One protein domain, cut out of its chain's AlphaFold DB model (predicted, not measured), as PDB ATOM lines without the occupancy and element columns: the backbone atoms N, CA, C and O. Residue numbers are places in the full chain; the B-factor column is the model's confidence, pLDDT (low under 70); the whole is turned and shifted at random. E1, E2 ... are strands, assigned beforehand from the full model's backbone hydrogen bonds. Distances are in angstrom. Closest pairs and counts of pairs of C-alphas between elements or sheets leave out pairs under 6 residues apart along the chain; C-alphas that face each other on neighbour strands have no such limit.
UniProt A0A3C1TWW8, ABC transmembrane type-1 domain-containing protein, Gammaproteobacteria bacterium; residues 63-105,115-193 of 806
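This is residues 63 to 105 and 115 to 193 of the 806 residues of the protein "ABC transmembrane type-1 domain-containing protein" of Gammaproteobacteria bacterium (UniProt A0A3C1TWW8). Two antiparallel four-strand sheets lie partly face to face as a sandwich of two layers, their planes 35 degrees apart; the long E8-E9 hairpin belongs to one layer, and E1 lies outside both sheets. The printed part has 122 residues with nine named strands, E1 to E9 in order along the chain, and no named helix: all strand. The sheet orders are E2-E3-E4-E5 and E6-E7-E8-E9. The whole is compact, with a radius of gyration of the C-alphas of 15.7 A, and only just elongated, spanning 49 by 32 by 25 A.

E1 is residues 63 to 69, beginning at C-alpha 63 (208.468, 159.896, 183.136). E2 is residues 77 to 80, E3 87 to 90, and E4 95 to 101, 19.2 A long. E5, residues 125 to 134, is 20.7 A long and bends by 64 degrees at residue 128. E6 is residues 143 to 147 and E7 152 to 156. E8, residues 161 to 173, measures 38.4 A; E9, residues 179 to 187, measures 25.6 A and ends at C-alpha 187 (218.899, 126.697, 192.753).

E1 pairs with no named strand; its Ile 68 has its C-alpha 7.9 A from that of Ala 99 in E4, their closest pair. E2 E3 E4 is a meander, each strand the antiparallel neighbour of the one before, with N 79 and O 88 at 3.0 A and N 97 and O 89 at 2.9 A. N 98 and O 131 of E4 and E5 are 2.9 A apart. The chain changes sheets between E5 and E6. E6 E7 E8 E9 is a second meander in a strongly twisted sheet: N 145 and O 154 are 2.9 A apart, N 153 and O 165 2.7 A, N 172 and O 180 2.7 A. Between the sheets, the closest C-alphas of E2 and E6, Ile 77 and Phe 146, are 6.2 A apart.

The C-alphas farthest apart, Ala 105 and Asn 159, are 49.6 A apart. Residues 106 to 114 are not printed; C-alphas 105 and 115 are 8.4 A apart across this cut. Of the links printed whole, none is long. Mean pLDDT of the printed part is 84.9, and residues 104, 105 and 138 are under 70.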
ATOM      1  N   LYS A  63     209.832 159.957 183.680       91.56
ATOM      2  CA  LYS A  63     208.468 159.896 183.136       91.56
ATOM      3  C   LYS A  63     207.855 158.554 183.495       91.56
ATOM      4  O   LYS A  63     208.477 157.530 183.239       91.56
ATOM      5  N   LEU A  64     206.653 158.550 184.071       90.31
ATOM      6  CA  LEU A  64     205.930 157.306 184.334       90.31
ATOM      7  C   LEU A  64     205.656 156.609 182.997       90.31
ATOM      8  O   LEU A  64     204.978 157.165 182.132       90.31
ATOM      9  N   ALA A  65     206.214 155.416 182.838       87.62
ATOM     10  CA  ALA A  65     205.989 154.562 181.688       87.62
ATOM     11  C   ALA A  65     204.648 153.838 181.820       87.62
ATOM     12  O   ALA A  65     203.887 153.776 180.867       87.62
ATOM     13  N   GLY A  66     204.328 153.349 183.016       88.75
ATOM     14  CA  GLY A  66     203.041 152.747 183.342       88.75
ATOM     15  C   GLY A  66     203.140 151.848 184.569       88.75
ATOM     16  O   GLY A  66     204.213 151.701 185.155       88.75
ATOM     17  N   GLN A  67     202.010 151.262 184.950       91.12
ATOM     18  CA  GLN A  67     201.882 150.432 186.146       91.12
ATOM     19  C   GLN A  67     201.553 148.975 185.795       91.12
ATOM     20  O   GLN A  67     200.858 148.699 184.813       91.12
ATOM     21  N   ILE A  68     202.046 148.043 186.611       91.44
ATOM     22  CA  ILE A  68     201.714 146.615 186.550       91.44
ATOM     23  C   ILE A  68     201.224 146.193 187.926       91.44
ATOM     24  O   ILE A  68     201.940 146.372 188.902       91.44
ATOM     25  N   ASP A  69     200.031 145.616 188.016       90.69
ATOM     26  CA  ASP A  69     199.506 145.089 189.275       90.69
ATOM     27  C   ASP A  69     199.690 143.570 189.328       90.69
ATOM     28  O   ASP A  69     199.072 142.835 188.556       90.69
ATOM     29  N   PHE A  70     200.543 143.097 190.241       88.00
ATOM     30  CA  PHE A  70     200.722 141.666 190.493       88.00
ATOM     31  C   PHE A  70     199.579 141.069 191.330       88.00
ATOM     32  O   PHE A  70     199.496 139.849 191.469       88.00
ATOM     33  N   GLY A  71     198.691 141.901 191.889       83.44
ATOM     34  CA  GLY A  71     197.516 141.480 192.652       83.44
ATOM     35  C   GLY A  71     197.845 140.803 193.984       83.44
ATOM     36  O   GLY A  71     197.011 140.076 194.530       83.44
ATOM     37  N   ARG A  72     199.064 140.993 194.498       82.31
ATOM     38  CA  ARG A  72     199.578 140.367 195.724       82.31
ATOM     39  C   ARG A  72     200.448 141.341 196.497       82.31
ATOM     40  O   ARG A  72     200.945 142.283 195.915       82.31
ATOM     41  N   ASN A  73     200.674 141.104 197.784       83.00
ATOM     42  CA  ASN A  73     201.487 141.967 198.654       83.00
ATOM     43  C   ASN A  73     202.612 141.215 199.394       83.00
ATOM     44  O   ASN A  73     203.302 141.797 200.234       83.00
ATOM     45  N   ASP A  74     202.811 139.934 199.073       85.88
ATOM     46  CA  ASP A  74     203.741 139.005 199.725       85.88
ATOM     47  C   ASP A  74     205.157 139.002 199.114       85.88
ATOM     48  O   ASP A  74     205.893 138.028 199.262       85.88
ATOM     49  N   PHE A  75     205.562 140.087 198.447       88.69
ATOM     50  CA  PHE A  75     206.891 140.235 197.843       88.69
ATOM     51  C   PHE A  75     207.832 141.083 198.704       88.69
ATOM     52  O   PHE A  75     207.424 142.085 199.283       88.69
ATOM     53  N   GLU A  76     209.104 140.705 198.739       90.44
ATOM     54  CA  GLU A  76     210.184 141.395 199.465       90.44
ATOM     55  C   GLU A  76     211.330 141.808 198.530       90.44
ATOM     56  O   GLU A  76     212.137 142.666 198.868       90.44
ATOM     57  N   ILE A  77     211.385 141.231 197.328       92.50
ATOM     58  CA  ILE A  77     212.348 141.581 196.287       92.50
ATOM     59  C   ILE A  77     211.641 141.767 194.951       92.50
ATOM     60  O   ILE A  77     210.560 141.227 194.703       92.50
ATOM     61  N   PHE A  78     212.287 142.523 194.074       92.88
ATOM     62  CA  PHE A  78     211.854 142.723 192.705       92.88
ATOM     63  C   PHE A  78     213.080 142.862 191.807       92.88
ATOM     64  O   PHE A  78     214.180 143.167 192.271       92.88
ATOM     65  N   GLY A  79     212.882 142.680 190.512       91.31
ATOM     66  CA  GLY A  79     213.913 142.943 189.526       91.31
ATOM     67  C   GLY A  79     213.335 142.965 188.129       91.31
ATOM     68  O   GLY A  79     212.132 142.809 187.932       91.31
ATOM     69  N   ILE A  80     214.197 143.191 187.151       90.88
ATOM     70  CA  ILE A  80     213.822 143.193 185.745       90.88
ATOM     71  C   ILE A  80     214.998 142.687 184.919       90.88
ATOM     72  O   ILE A  80     216.158 142.890 185.284       90.88
ATOM     73  N   ASP A  81     214.695 142.023 183.816       89.19
ATOM     74  CA  ASP A  81     215.684 141.515 182.878       89.19
ATOM     75  C   ASP A  81     216.483 142.636 182.181       89.19
ATOM     76  O   ASP A  81     216.101 143.814 182.140       89.19
ATOM     77  N   GLU A  82     217.598 142.260 181.548       84.38
ATOM     78  CA  GLU A  82     218.465 143.195 180.828       84.38
ATOM     79  C   GLU A  82     217.794 143.891 179.644       84.38
ATOM     80  O   GLU A  82     218.299 144.922 179.180       84.38
ATOM     81  N   TRP A  83     216.686 143.362 179.128       85.31
ATOM     82  CA  TRP A  83     215.876 143.982 178.091       85.31
ATOM     83  C   TRP A  83     214.726 144.802 178.687       85.31
ATOM     84  O   TRP A  83     214.278 145.725 178.023       85.31
ATOM     85  N   GLY A  84     214.315 144.646 179.937       85.81
ATOM     86  CA  GLY A  84     213.213 145.440 180.482       85.81
ATOM     87  C   GLY A  84     211.842 144.976 179.988       85.81
ATOM     88  O   GLY A  84     210.964 145.804 179.775       85.81
ATOM     89  N   GLU A  85     211.687 143.692 179.693       86.69
ATOM     90  CA  GLU A  85     210.469 143.052 179.171       86.69
ATOM     91  C   GLU A  85     209.788 142.137 180.197       86.69
ATOM     92  O   GLU A  85     208.596 141.889 180.082       86.69
ATOM     93  N   LEU A  86     210.523 141.656 181.196       90.69
ATOM     94  CA  LEU A  86     210.085 140.697 182.204       90.69
ATOM     95  C   LEU A  86     210.492 141.166 183.606       90.69
ATOM     96  O   LEU A  86     211.458 140.656 184.182       90.69
ATOM     97  N   PRO A  87     209.784 142.146 184.191       92.88
ATOM     98  CA  PRO A  87     209.893 142.409 185.612       92.88
ATOM     99  C   PRO A  87     209.362 141.229 186.420       92.88
ATOM    100  O   PRO A  87     208.416 140.541 186.017       92.88
ATOM    101  N   PHE A  88     209.945 141.043 187.596       93.19
ATOM    102  CA  PHE A  88     209.502 140.055 188.558       93.19
ATOM    103  C   PHE A  88     209.375 140.639 189.955       93.19
ATOM    104  O   PHE A  88     210.072 141.589 190.320       93.19
ATOM    105  N   VAL A  89     208.516 140.010 190.747       93.00
ATOM    106  CA  VAL A  89     208.447 140.176 192.200       93.00
ATOM    107  C   VAL A  89     208.531 138.804 192.859       93.00
ATOM    108  O   VAL A  89     208.005 137.820 192.330       93.00
ATOM    109  N   ALA A  90     209.207 138.717 194.000       91.94
ATOM    110  CA  ALA A  90     209.325 137.469 194.745       91.94
ATOM    111  C   ALA A  90     209.338 137.703 196.258       91.94
ATOM    112  O   ALA A  90     209.723 138.767 196.749       91.94
ATOM    113  N   GLY A  91     208.877 136.695 196.993       89.19
ATOM    114  CA  GLY A  91     208.776 136.704 198.450       89.19
ATOM    115  C   GLY A  91     209.663 135.660 199.126       89.19
ATOM    116  O   GLY A  91     210.390 134.898 198.484       89.19
ATOM    117  N   ILE A  92     209.546 135.584 200.451       88.69
ATOM    118  CA  ILE A  92     210.257 134.621 201.315       88.69
ATOM    119  C   ILE A  92     209.810 133.157 201.140       88.69
ATOM    120  O   ILE A  92     210.444 132.246 201.668       88.69
ATOM    121  N   ASN A  93     208.709 132.924 200.424       86.19
ATOM    122  CA  ASN A  93     208.148 131.600 200.138       86.19
ATOM    123  C   ASN A  93     208.755 130.929 198.891       86.19
ATOM    124  O   ASN A  93     208.369 129.813 198.563       86.19
ATOM    125  N   GLY A  94     209.658 131.605 198.169       83.69
ATOM    126  CA  GLY A  94     210.241 131.080 196.928       83.69
ATOM    127  C   GLY A  94     209.301 131.102 195.719       83.69
ATOM    128  O   GLY A  94     209.567 130.415 194.733       83.69
ATOM    129  N   GLY A  95     208.199 131.855 195.776       88.69
ATOM    130  CA  GLY A  95     207.343 132.104 194.619       88.69
ATOM    131  C   GLY A  95     207.816 133.330 193.842       88.69
ATOM    132  O   GLY A  95     207.768 134.441 194.369       88.69
ATOM    133  N   PHE A  96     208.236 133.134 192.591       91.56
ATOM    134  CA  PHE A  96     208.573 134.206 191.655       91.56
ATOM    135  C   PHE A  96     207.403 134.466 190.720       91.56
ATOM    136  O   PHE A  96     206.919 133.539 190.072       91.56
ATOM    137  N   TYR A  97     206.983 135.723 190.612       92.19
ATOM    138  CA  TYR A  97     205.933 136.160 189.696       92.19
ATOM    139  C   TYR A  97     206.550 137.063 188.644       92.19
ATOM    140  O   TYR A  97     207.073 138.122 188.979       92.19
ATOM    141  N   PHE A  98     206.475 136.648 187.386       92.81
ATOM    142  CA  PHE A  98     206.978 137.391 186.238       92.81
ATOM    143  C   PHE A  98     205.806 137.987 185.469       92.81
ATOM    144  O   PHE A  98     204.794 137.313 185.274       92.81
ATOM    145  N   ALA A  99     205.941 139.230 185.015       91.56
ATOM    146  CA  ALA A  99     204.972 139.868 184.132       91.56
ATOM    147  C   ALA A  99     205.588 140.058 182.744       91.56
ATOM    148  O   ALA A  99     206.578 140.764 182.602       91.56
ATOM    149  N   ASP A 100     205.006 139.435 181.723       89.50
ATOM    150  CA  ASP A 100     205.444 139.581 180.331       89.50
ATOM    151  C   ASP A 100     204.931 140.913 179.774       89.50
ATOM    152  O   ASP A 100     203.725 141.078 179.603       89.50
ATOM    153  N   LEU A 101     205.808 141.893 179.535       87.88
ATOM    154  CA  LEU A 101     205.412 143.230 179.081       87.88
ATOM    155  C   LEU A 101     205.359 143.321 177.561       87.88
ATOM    156  O   LEU A 101     206.318 143.000 176.859       87.88
ATOM    157  N   GLN A 102     204.260 143.868 177.042       79.50
ATOM    158  CA  GLN A 102     204.130 144.131 175.619       79.50
ATOM    159  C   GLN A 102     204.800 145.459 175.246       79.50
ATOM    160  O   GLN A 102     204.397 146.542 175.685       79.50
ATOM    161  N   ARG A 103     205.809 145.385 174.376       74.19
ATOM    162  CA  ARG A 103     206.452 146.569 173.796       74.19
ATOM    163  C   ARG A 103     205.731 147.087 172.559       74.19
ATOM    164  O   ARG A 103     205.121 146.321 171.811       74.19
ATOM    165  N   GLU A 104     205.873 148.384 172.306       65.31
ATOM    166  CA  GLU A 104     205.545 148.963 171.007       65.31
ATOM    167  C   GLU A 104     206.599 148.558 169.968       65.31
ATOM    168  O   GLU A 104     207.808 148.665 170.180       65.31
ATOM    169  N   ALA A 105     206.137 148.074 168.816       53.53
ATOM    170  CA  ALA A 105     206.993 147.731 167.687       53.53
ATOM    171  C   ALA A 105     207.335 148.995 166.879       53.53
ATOM    172  O   ALA A 105     206.829 149.183 165.774       53.53
ATOM    173  N   THR A 115     209.606 151.619 174.620       74.50
ATOM    174  CA  THR A 115     208.231 152.111 174.714       74.50
ATOM    175  C   THR A 115     207.297 150.942 175.004       74.50
ATOM    176  O   THR A 115     207.298 149.919 174.313       74.50
ATOM    177  N   TYR A 116     206.547 151.060 176.097       82.06
ATOM    178  CA  TYR A 116     205.554 150.071 176.497       82.06
ATOM    179  C   TYR A 116     204.191 150.462 175.939       82.06
ATOM    180  O   TYR A 116     203.854 151.644 175.884       82.06
ATOM    181  N   ASN A 117     203.386 149.472 175.556       78.12
ATOM    182  CA  ASN A 117     201.996 149.720 175.192       78.12
ATOM    183  C   ASN A 117     201.190 149.972 176.475       78.12
ATOM    184  O   ASN A 117     201.109 149.091 177.329       78.12
ATOM    185  N   VAL A 118     200.609 151.163 176.631       81.06
ATOM    186  CA  VAL A 118     199.904 151.566 177.860       81.06
ATOM    187  C   VAL A 118     198.418 151.747 177.582       81.06
ATOM    188  O   VAL A 118     198.016 152.554 176.743       81.06
ATOM    189  N   GLN A 119     197.579 151.047 178.341       78.06
ATOM    190  CA  GLN A 119     196.125 151.152 178.274       78.06
ATOM    191  C   GLN A 119     195.582 151.635 179.619       78.06
ATOM    192  O   GLN A 119     195.669 150.946 180.631       78.06
ATOM    193  N   SER A 120     194.995 152.835 179.637       76.94
ATOM    194  CA  SER A 120     194.420 153.448 180.850       76.94
ATOM    195  C   SER A 120     195.400 153.571 182.036       76.94
ATOM    196  O   SER A 120     194.980 153.487 183.184       76.94
ATOM    197  N   GLY A 121     196.696 153.776 181.765       76.75
ATOM    198  CA  GLY A 121     197.754 153.908 182.782       76.75
ATOM    199  C   GLY A 121     198.473 152.602 183.144       76.75
ATOM    200  O   GLY A 121     199.552 152.652 183.733       76.75
ATOM    201  N   ASN A 122     197.939 151.452 182.722       84.50
ATOM    202  CA  ASN A 122     198.554 150.144 182.941       84.50
ATOM    203  C   ASN A 122     199.319 149.677 181.703       84.50
ATOM    204  O   ASN A 122     198.864 149.885 180.575       84.50
ATOM    205  N   ILE A 123     200.458 149.019 181.913       84.94
ATOM    206  CA  ILE A 123     201.229 148.410 180.827       84.94
ATOM    207  C   ILE A 123     200.491 147.159 180.343       84.94
ATOM    208  O   ILE A 123     200.098 146.305 181.140       84.94
ATOM    209  N   ALA A 124     200.275 147.057 179.033       85.31
ATOM    210  CA  ALA A 124     199.678 145.889 178.411       85.31
ATOM    211  C   ALA A 124     200.604 144.679 178.576       85.31
ATOM    212  O   ALA A 124     201.813 144.758 178.344       85.31
ATOM    213  N   LEU A 125     200.018 143.554 178.972       86.06
ATOM    214  CA  LEU A 125     200.742 142.302 179.126       86.06
ATOM    215  C   LEU A 125     200.787 141.541 177.795       86.06
ATOM    216  O   LEU A 125     199.839 141.587 177.007       86.06
ATOM    217  N   GLY A 126     201.895 140.847 177.559       81.19
ATOM    218  CA  GLY A 126     202.092 139.930 176.444       81.19
ATOM    219  C   GLY A 126     201.244 138.662 176.567       81.19
ATOM    220  O   GLY A 126     200.441 138.501 177.486       81.19
ATOM    221  N   GLU A 127     201.440 137.730 175.633       81.00
ATOM    222  CA  GLU A 127     200.643 136.497 175.540       81.00
ATOM    223  C   GLU A 127     200.711 135.631 176.808       81.00
ATOM    224  O   GLU A 127     199.738 134.947 177.130       81.00
ATOM    225  N   ARG A 128     201.830 135.675 177.548       81.88
ATOM    226  CA  ARG A 128     202.007 134.902 178.789       81.88
ATOM    227  C   ARG A 128     201.336 135.530 180.009       81.88
ATOM    228  O   ARG A 128     201.158 134.844 181.012       81.88
ATOM    229  N   GLY A 129     200.948 136.805 179.940       87.81
ATOM    230  CA  GLY A 129     200.392 137.520 181.083       87.81
ATOM    231  C   GLY A 129     201.353 137.556 182.276       87.81
ATOM    232  O   GLY A 129     202.560 137.742 182.118       87.81
ATOM    233  N   ILE A 130     200.801 137.368 183.477       89.75
ATOM    234  CA  ILE A 130     201.576 137.156 184.703       89.75
ATOM    235  C   ILE A 130     201.646 135.651 184.965       89.75
ATOM    236  O   ILE A 130     200.608 134.998 185.080       89.75
ATOM    237  N   PHE A 131     202.855 135.106 185.086       91.00
ATOM    238  CA  PHE A 131     203.086 133.686 185.354       91.00
ATOM    239  C   PHE A 131     203.998 133.485 186.567       91.00
ATOM    240  O   PHE A 131     204.783 134.359 186.929       91.00
ATOM    241  N   GLN A 132     203.882 132.319 187.206       90.25
ATOM    242  CA  GLN A 132     204.603 131.995 188.435       90.25
ATOM    243  C   GLN A 132     205.617 130.869 188.200       90.25
ATOM    244  O   GLN A 132     205.317 129.891 187.513       90.25
ATOM    245  N   LYS A 133     206.792 130.979 188.824       89.12
ATOM    246  CA  LYS A 133     207.725 129.867 189.034       89.12
ATOM    247  C   LYS A 133     207.971 129.699 190.530       89.12
ATOM    248  O   LYS A 133     208.388 130.637 191.201       89.12
ATOM    249  N   GLU A 134     207.689 128.513 191.054       85.25
ATOM    250  CA  GLU A 134     208.026 128.150 192.431       85.25
ATOM    251  C   GLU A 134     209.340 127.382 192.438       85.25
ATOM    252  O   GLU A 134     209.490 126.407 191.701       85.25
ATOM    253  N   ILE A 135     210.281 127.823 193.269       85.19
ATOM    254  CA  ILE A 135     211.566 127.137 193.436       85.19
ATOM    255  C   ILE A 135     211.635 126.277 194.699       85.19
ATOM    256  O   ILE A 135     212.446 125.354 194.769       85.19
ATOM    257  N   PHE A 136     210.765 126.532 195.678       80.38
ATOM    258  CA  PHE A 136     210.704 125.780 196.929       80.38
ATOM    259  C   PHE A 136     209.297 125.236 197.157       80.38
ATOM    260  O   PHE A 136     208.307 125.896 196.855       80.38
ATOM    261  N   THR A 137     209.205 124.034 197.722       71.81
ATOM    262  CA  THR A 137     207.928 123.413 198.092       71.81
ATOM    263  C   THR A 137     207.875 123.227 199.605       71.81
ATOM    264  O   THR A 137     208.529 122.355 200.162       71.81
ATOM    265  N   GLY A 138     207.095 124.070 200.289       67.19
ATOM    266  CA  GLY A 138     206.846 123.955 201.733       67.19
ATOM    267  C   GLY A 138     207.918 124.543 202.662       67.19
ATOM    268  O   GLY A 138     207.779 124.417 203.876       67.19
ATOM    269  N   GLU A 139     208.947 125.207 202.129       72.69
ATOM    270  CA  GLU A 139     209.988 125.890 202.910       72.69
ATOM    271  C   GLU A 139     209.705 127.400 202.970       72.69
ATOM    272  O   GLU A 139     209.443 128.032 201.947       72.69
ATOM    273  N   ILE A 140     209.744 127.989 204.170       74.88
ATOM    274  CA  ILE A 140     209.606 129.438 204.378       74.88
ATOM    275  C   ILE A 140     210.915 129.952 204.966       74.88
ATOM    276  O   ILE A 140     211.374 129.462 206.000       74.88
ATOM    277  N   TYR A 141     211.496 130.951 204.312       84.31
ATOM    278  CA  TYR A 141     212.732 131.588 204.747       84.31
ATOM    279  C   TYR A 141     212.454 132.811 205.625       84.31
ATOM    280  O   TYR A 141     211.360 133.372 205.625       84.31
ATOM    281  N   GLN A 142     213.450 133.215 206.409       84.19
ATOM    282  CA  GLN A 142     213.354 134.367 207.302       84.19
ATOM    283  C   GLN A 142     213.538 135.680 206.542       84.19
ATOM    284  O   GLN A 142     212.858 136.661 206.831       84.19
ATOM    285  N   SER A 143     214.467 135.705 205.588       86.19
ATOM    286  CA  SER A 143     214.722 136.877 204.759       86.19
ATOM    287  C   SER A 143     215.153 136.470 203.359       86.19
ATOM    288  O   SER A 143     215.644 135.357 203.142       86.19
ATOM    289  N   VAL A 144     214.940 137.384 202.418       89.81
ATOM    290  CA  VAL A 144     215.379 137.260 201.035       89.81
ATOM    291  C   VAL A 144     216.047 138.563 200.614       89.81
ATOM    292  O   VAL A 144     215.536 139.647 200.889       89.81
ATOM    293  N   HIS A 145     217.199 138.454 199.964       88.69
ATOM    294  CA  HIS A 145     217.906 139.576 199.362       88.69
ATOM    295  C   HIS A 145     218.141 139.288 197.883       88.69
ATOM    296  O   HIS A 145     218.345 138.137 197.503       88.69
ATOM    297  N   PHE A 146     218.112 140.320 197.047       88.56
ATOM    298  CA  PHE A 146     218.394 140.192 195.624       88.56
ATOM    299  C   PHE A 146     219.551 141.113 195.264       88.56
ATOM    300  O   PHE A 146     219.459 142.319 195.485       88.56
ATOM    301  N   ASP A 147     220.609 140.538 194.696       86.50
ATOM    302  CA  ASP A 147     221.661 141.281 194.013       86.50
ATOM    303  C   ASP A 147     221.414 141.208 192.495       86.50
ATOM    304  O   ASP A 147     221.676 140.174 191.864       86.50
ATOM    305  N   PRO A 148     220.930 142.299 191.871       80.25
ATOM    306  CA  PRO A 148     220.670 142.337 190.438       80.25
ATOM    307  C   PRO A 148     221.928 142.239 189.573       80.25
ATOM    308  O   PRO A 148     221.797 142.033 188.374       80.25
ATOM    309  N   GLY A 149     223.132 142.434 190.131       78.75
ATOM    310  CA  GLY A 149     224.388 142.361 189.381       78.75
ATOM    311  C   GLY A 149     224.638 140.967 188.792       78.75
ATOM    312  O   GLY A 149     224.651 140.828 187.572       78.75
ATOM    313  N   PRO A 150     224.825 139.935 189.635       79.75
ATOM    314  CA  PRO A 150     224.914 138.540 189.206       79.75
ATOM    315  C   PRO A 150     223.544 137.871 188.974       79.75
ATOM    316  O   PRO A 150     223.510 136.709 188.577       79.75
ATOM    317  N   GLY A 151     222.429 138.564 189.244       85.88
ATOM    318  CA  GLY A 151     221.087 137.973 189.200       85.88
ATOM    319  C   GLY A 151     220.837 136.991 190.348       85.88
ATOM    320  O   GLY A 151     220.081 136.034 190.189       85.88
ATOM    321  N   LEU A 152     221.486 137.202 191.495       89.31
ATOM    322  CA  LEU A 152     221.515 136.254 192.606       89.31
ATOM    323  C   LEU A 152     220.485 136.621 193.674       89.31
ATOM    324  O   LEU A 152     220.493 137.722 194.226       89.31
ATOM    325  N   VAL A 153     219.626 135.669 194.005       91.38
ATOM    326  CA  VAL A 153     218.679 135.733 195.113       91.38
ATOM    327  C   VAL A 153     219.207 134.890 196.263       91.38
ATOM    328  O   VAL A 153     219.567 133.725 196.099       91.38
ATOM    329  N   ILE A 154     219.245 135.487 197.445       91.25
ATOM    330  CA  ILE A 154     219.844 134.921 198.644       91.25
ATOM    331  C   ILE A 154     218.737 134.732 199.674       91.25
ATOM    332  O   ILE A 154     218.147 135.703 200.142       91.25
ATOM    333  N   TYR A 155     218.476 133.482 200.038       90.06
ATOM    334  CA  TYR A 155     217.514 133.102 201.063       90.06
ATOM    335  C   TYR A 155     218.242 132.667 202.329       90.06
ATOM    336  O   TYR A 155     219.164 131.855 202.264       90.06
ATOM    337  N   SER A 156     217.816 133.157 203.492       87.56
ATOM    338  CA  SER A 156     218.362 132.729 204.787       87.56
ATOM    339  C   SER A 156     217.267 132.206 205.709       87.56
ATOM    340  O   SER A 156     216.149 132.730 205.735       87.56
ATOM    341  N   ASN A 157     217.559 131.134 206.447       82.31
ATOM    342  CA  ASN A 157     216.617 130.533 207.390       82.31
ATOM    343  C   ASN A 157     217.052 130.708 208.853       82.31
ATOM    344  O   ASN A 157     218.156 131.154 209.166       82.31
ATOM    345  N   THR A 158     216.169 130.311 209.770       77.38
ATOM    346  CA  THR A 158     216.410 130.388 211.219       77.38
ATOM    347  C   THR A 158     217.456 129.394 211.724       77.38
ATOM    348  O   THR A 158     217.931 129.537 212.845       77.38
ATOM    349  N   ASN A 159     217.815 128.394 210.915       78.06
ATOM    350  CA  ASN A 159     218.738 127.320 211.284       78.06
ATOM    351  C   ASN A 159     220.190 127.607 210.856       78.06
ATOM    352  O   ASN A 159     221.061 126.752 211.037       78.06
ATOM    353  N   GLY A 160     220.461 128.791 210.299       77.44
ATOM    354  CA  GLY A 160     221.799 129.186 209.857       77.44
ATOM    355  C   GLY A 160     222.165 128.705 208.454       77.44
ATOM    356  O   GLY A 160     223.341 128.686 208.101       77.44
ATOM    357  N   GLN A 161     221.179 128.291 207.658       84.00
ATOM    358  CA  GLN A 161     221.396 127.888 206.274       84.00
ATOM    359  C   GLN A 161     221.107 129.044 205.326       84.00
ATOM    360  O   GLN A 161     220.128 129.783 205.486       84.00
ATOM    361  N   VAL A 162     221.952 129.147 204.307       87.62
ATOM    362  CA  VAL A 162     221.814 130.080 203.193       87.62
ATOM    363  C   VAL A 162     221.578 129.283 201.931       87.62
ATOM    364  O   VAL A 162     222.322 128.355 201.634       87.62
ATOM    365  N   ARG A 163     220.565 129.659 201.160       88.50
ATOM    366  CA  ARG A 163     220.301 129.072 199.853       88.50
ATOM    367  C   ARG A 163     220.380 130.142 198.783       88.50
ATOM    368  O   ARG A 163     219.813 131.221 198.940       88.50
ATOM    369  N   LEU A 164     221.085 129.825 197.708       89.38
ATOM    370  CA  LEU A 164     221.262 130.712 196.571       89.38
ATOM    371  C   LEU A 164     220.372 130.249 195.417       89.38
ATOM    372  O   LEU A 164     220.272 129.053 195.133       89.38
ATOM    373  N   ALA A 165     219.709 131.206 194.777       90.56
ATOM    374  CA  ALA A 165     218.943 131.000 193.561       90.56
ATOM    375  C   ALA A 165     219.358 132.049 192.530       90.56
ATOM    376  O   ALA A 165     219.259 133.244 192.794       90.56
ATOM    377  N   LYS A 166     219.834 131.621 191.368       90.00
ATOM    378  CA  LYS A 166     220.283 132.506 190.298       90.00
ATOM    379  C   LYS A 166     219.214 132.612 189.222       90.00
ATOM    380  O   LYS A 166     218.671 131.597 188.797       90.00
ATOM    381  N   ILE A 167     218.897 133.836 188.815       91.12
ATOM    382  CA  ILE A 167     217.926 134.122 187.760       91.12
ATOM    383  C   ILE A 167     218.686 134.422 186.473       91.12
ATOM    384  O   ILE A 167     219.325 135.468 186.356       91.12
ATOM    385  N   ASP A 168     218.551 133.540 185.491       89.31
ATOM    386  CA  ASP A 168     219.158 133.684 184.175       89.31
ATOM    387  C   ASP A 168     218.078 133.925 183.115       89.31
ATOM    388  O   ASP A 168     217.138 133.144 182.948       89.31
ATOM    389  N   TYR A 169     218.214 135.028 182.377       89.75
ATOM    390  CA  TYR A 169     217.327 135.368 181.267       89.75
ATOM    391  C   TYR A 169     218.010 135.053 179.939       89.75
ATOM    392  O   TYR A 169     219.080 135.584 179.643       89.75
ATOM    393  N   SER A 170     217.372 134.232 179.108       88.38
ATOM    394  CA  SER A 170     217.895 133.834 177.801       88.38
ATOM    395  C   SER A 170     216.898 134.154 176.686       88.38
ATOM    396  O   SER A 170     215.733 133.768 176.777       88.38
ATOM    397  N   PRO A 171     217.313 134.834 175.601       85.31
ATOM    398  CA  PRO A 171     216.442 135.063 174.460       85.31
ATOM    399  C   PRO A 171     216.304 133.773 173.641       85.31
ATOM    400  O   PRO A 171     217.287 133.234 173.131       85.31
ATOM    401  N   VAL A 172     215.072 133.304 173.469       85.56
ATOM    402  CA  VAL A 172     214.693 132.164 172.633       85.56
ATOM    403  C   VAL A 172     213.928 132.687 171.420       85.56
ATOM    404  O   VAL A 172     212.997 133.480 171.543       85.56
ATOM    405  N   PHE A 173     214.319 132.255 170.223       83.56
ATOM    406  CA  PHE A 173     213.636 132.630 168.986       83.56
ATOM    407  C   PHE A 173     212.691 131.508 168.561       83.56
ATOM    408  O   PHE A 173     213.121 130.368 168.386       83.56
ATOM    409  N   LYS A 174     211.406 131.830 168.404       78.88
ATOM    410  CA  LYS A 174     210.391 130.903 167.888       78.88
ATOM    411  C   LYS A 174     210.562 130.684 166.381       78.88
ATOM    412  O   LYS A 174     211.260 131.432 165.695       78.88
ATOM    413  N   GLU A 175     209.889 129.662 165.847       78.44
ATOM    414  CA  GLU A 175     209.903 129.332 164.409       78.44
ATOM    415  C   GLU A 175     209.404 130.487 163.518       78.44
ATOM    416  O   GLU A 175     209.825 130.612 162.368       78.44
ATOM    417  N   ASP A 176     208.558 131.368 164.055       73.00
ATOM    418  CA  ASP A 176     208.066 132.584 163.397       73.00
ATOM    419  C   ASP A 176     209.050 133.771 163.465       73.00
ATOM    420  O   ASP A 176     208.717 134.883 163.056       73.00
ATOM    421  N   SER A 177     210.277 133.535 163.947       71.62
ATOM    422  CA  SER A 177     211.321 134.538 164.199       71.62
ATOM    423  C   SER A 177     210.977 135.583 165.269       71.62
ATOM    424  O   SER A 177     211.727 136.550 165.431       71.62
ATOM    425  N   SER A 178     209.890 135.407 166.027       72.94
ATOM    426  CA  SER A 178     209.630 136.229 167.208       72.94
ATOM    427  C   SER A 178     210.601 135.861 168.334       72.94
ATOM    428  O   SER A 178     210.956 134.695 168.527       72.94
ATOM    429  N   ARG A 179     211.087 136.876 169.057       81.56
ATOM    430  CA  ARG A 179     211.961 136.695 170.220       81.56
ATOM    431  C   ARG A 179     211.108 136.652 171.479       81.56
ATOM    432  O   ARG A 179     210.397 137.609 171.762       81.56
ATOM    433  N   GLU A 180     211.255 135.591 172.252       82.06
ATOM    434  CA  GLU A 180     210.726 135.462 173.603       82.06
ATOM    435  C   GLU A 180     211.898 135.388 174.584       82.06
ATOM    436  O   GLU A 180     212.949 134.847 174.258       82.06
ATOM    437  N   ILE A 181     211.751 135.943 175.781       85.81
ATOM    438  CA  ILE A 181     212.747 135.756 176.838       85.81
ATOM    439  C   ILE A 181     212.276 134.596 177.711       85.81
ATOM    440  O   ILE A 181     211.203 134.667 178.321       85.81
ATOM    441  N   ASP A 182     213.069 133.529 177.745       87.75
ATOM    442  CA  ASP A 182     212.932 132.455 178.720       87.75
ATOM    443  C   ASP A 182     213.680 132.842 179.996       87.75
ATOM    444  O   ASP A 182     214.743 133.464 179.949       87.75
ATOM    445  N   VAL A 183     213.106 132.489 181.141       90.44
ATOM    446  CA  VAL A 183     213.697 132.751 182.455       90.44
ATOM    447  C   VAL A 183     213.961 131.430 183.144       90.44
ATOM    448  O   VAL A 183     213.042 130.642 183.340       90.44
ATOM    449  N   GLN A 184     215.196 131.171 183.538       90.50
ATOM    450  CA  GLN A 184     215.583 129.975 184.277       90.50
ATOM    451  C   GLN A 184     216.016 130.396 185.675       90.50
ATOM    452  O   GLN A 184     216.652 131.431 185.846       90.50
ATOM    453  N   ILE A 185     215.585 129.637 186.684       90.19
ATOM    454  CA  ILE A 185     215.994 129.878 188.065       90.19
ATOM    455  C   ILE A 185     216.762 128.648 188.520       90.19
ATOM    456  O   ILE A 185     216.168 127.595 188.760       90.19
ATOM    457  N   GLU A 186     218.078 128.780 188.590       88.69
ATOM    458  CA  GLU A 186     218.969 127.730 189.063       88.69
ATOM    459  C   GLU A 186     219.068 127.822 190.582       88.69
ATOM    460  O   GLU A 186     219.389 128.876 191.127       88.69
ATOM    461  N   THR A 187     218.771 126.733 191.292       86.44
ATOM    462  CA  THR A 187     218.899 126.697 192.753       86.44
ATOM    463  C   THR A 187     220.037 125.798 193.173       86.44
ATOM    464  O   THR A 187     220.109 124.646 192.744       86.44
ATOM    465  N   GLU A 188     220.841 126.284 194.103       84.00
ATOM    466  CA  GLU A 188     221.891 125.504 194.743       84.00
ATOM    467  C   GLU A 188     221.349 124.803 196.010       84.00
ATOM    468  O   GLU A 188     220.306 125.204 196.560       84.00
ATOM    469  N   PRO A 189     222.007 123.723 196.481       82.56
ATOM    470  CA  PRO A 189     221.714 123.157 197.794       82.56
ATOM    471  C   PRO A 189     221.992 124.188 198.906       82.56
ATOM    472  O   PRO A 189     222.828 125.075 198.732       82.56
ATOM    473  N   PRO A 190     221.301 124.104 200.057       83.81
ATOM    474  CA  PRO A 190     221.533 125.026 201.161       83.81
ATOM    475  C   PRO A 190     222.943 124.850 201.743       83.81
ATOM    476  O   PRO A 190     223.348 123.745 202.102       83.81
ATOM    477  N   TYR A 191     223.668 125.954 201.890       84.50
ATOM    478  CA  TYR A 191     224.955 126.019 202.568       84.50
ATOM    479  C   TYR A 191     224.743 126.260 204.059       84.50
ATOM    480  O   TYR A 191     224.109 127.241 204.454       84.50
ATOM    481  N   GLN A 192     225.295 125.384 204.898       82.94
ATOM    482  CA  GLN A 192     225.346 125.611 206.338       82.94
ATOM    483  C   GLN A 192     226.511 126.551 206.659       82.94
ATOM    484  O   GLN A 192     227.661 126.248 206.343       82.94
ATOM    485  N   LEU A 193     226.217 127.678 207.306       77.38
ATOM    486  CA  LEU A 193     227.225 128.626 207.773       77.38
ATOM    487  C   LEU A 193     227.216 128.675 209.303       77.38
ATOM    488  O   LEU A 193     226.155 128.703 209.930       77.38
TER     489      LEU A 193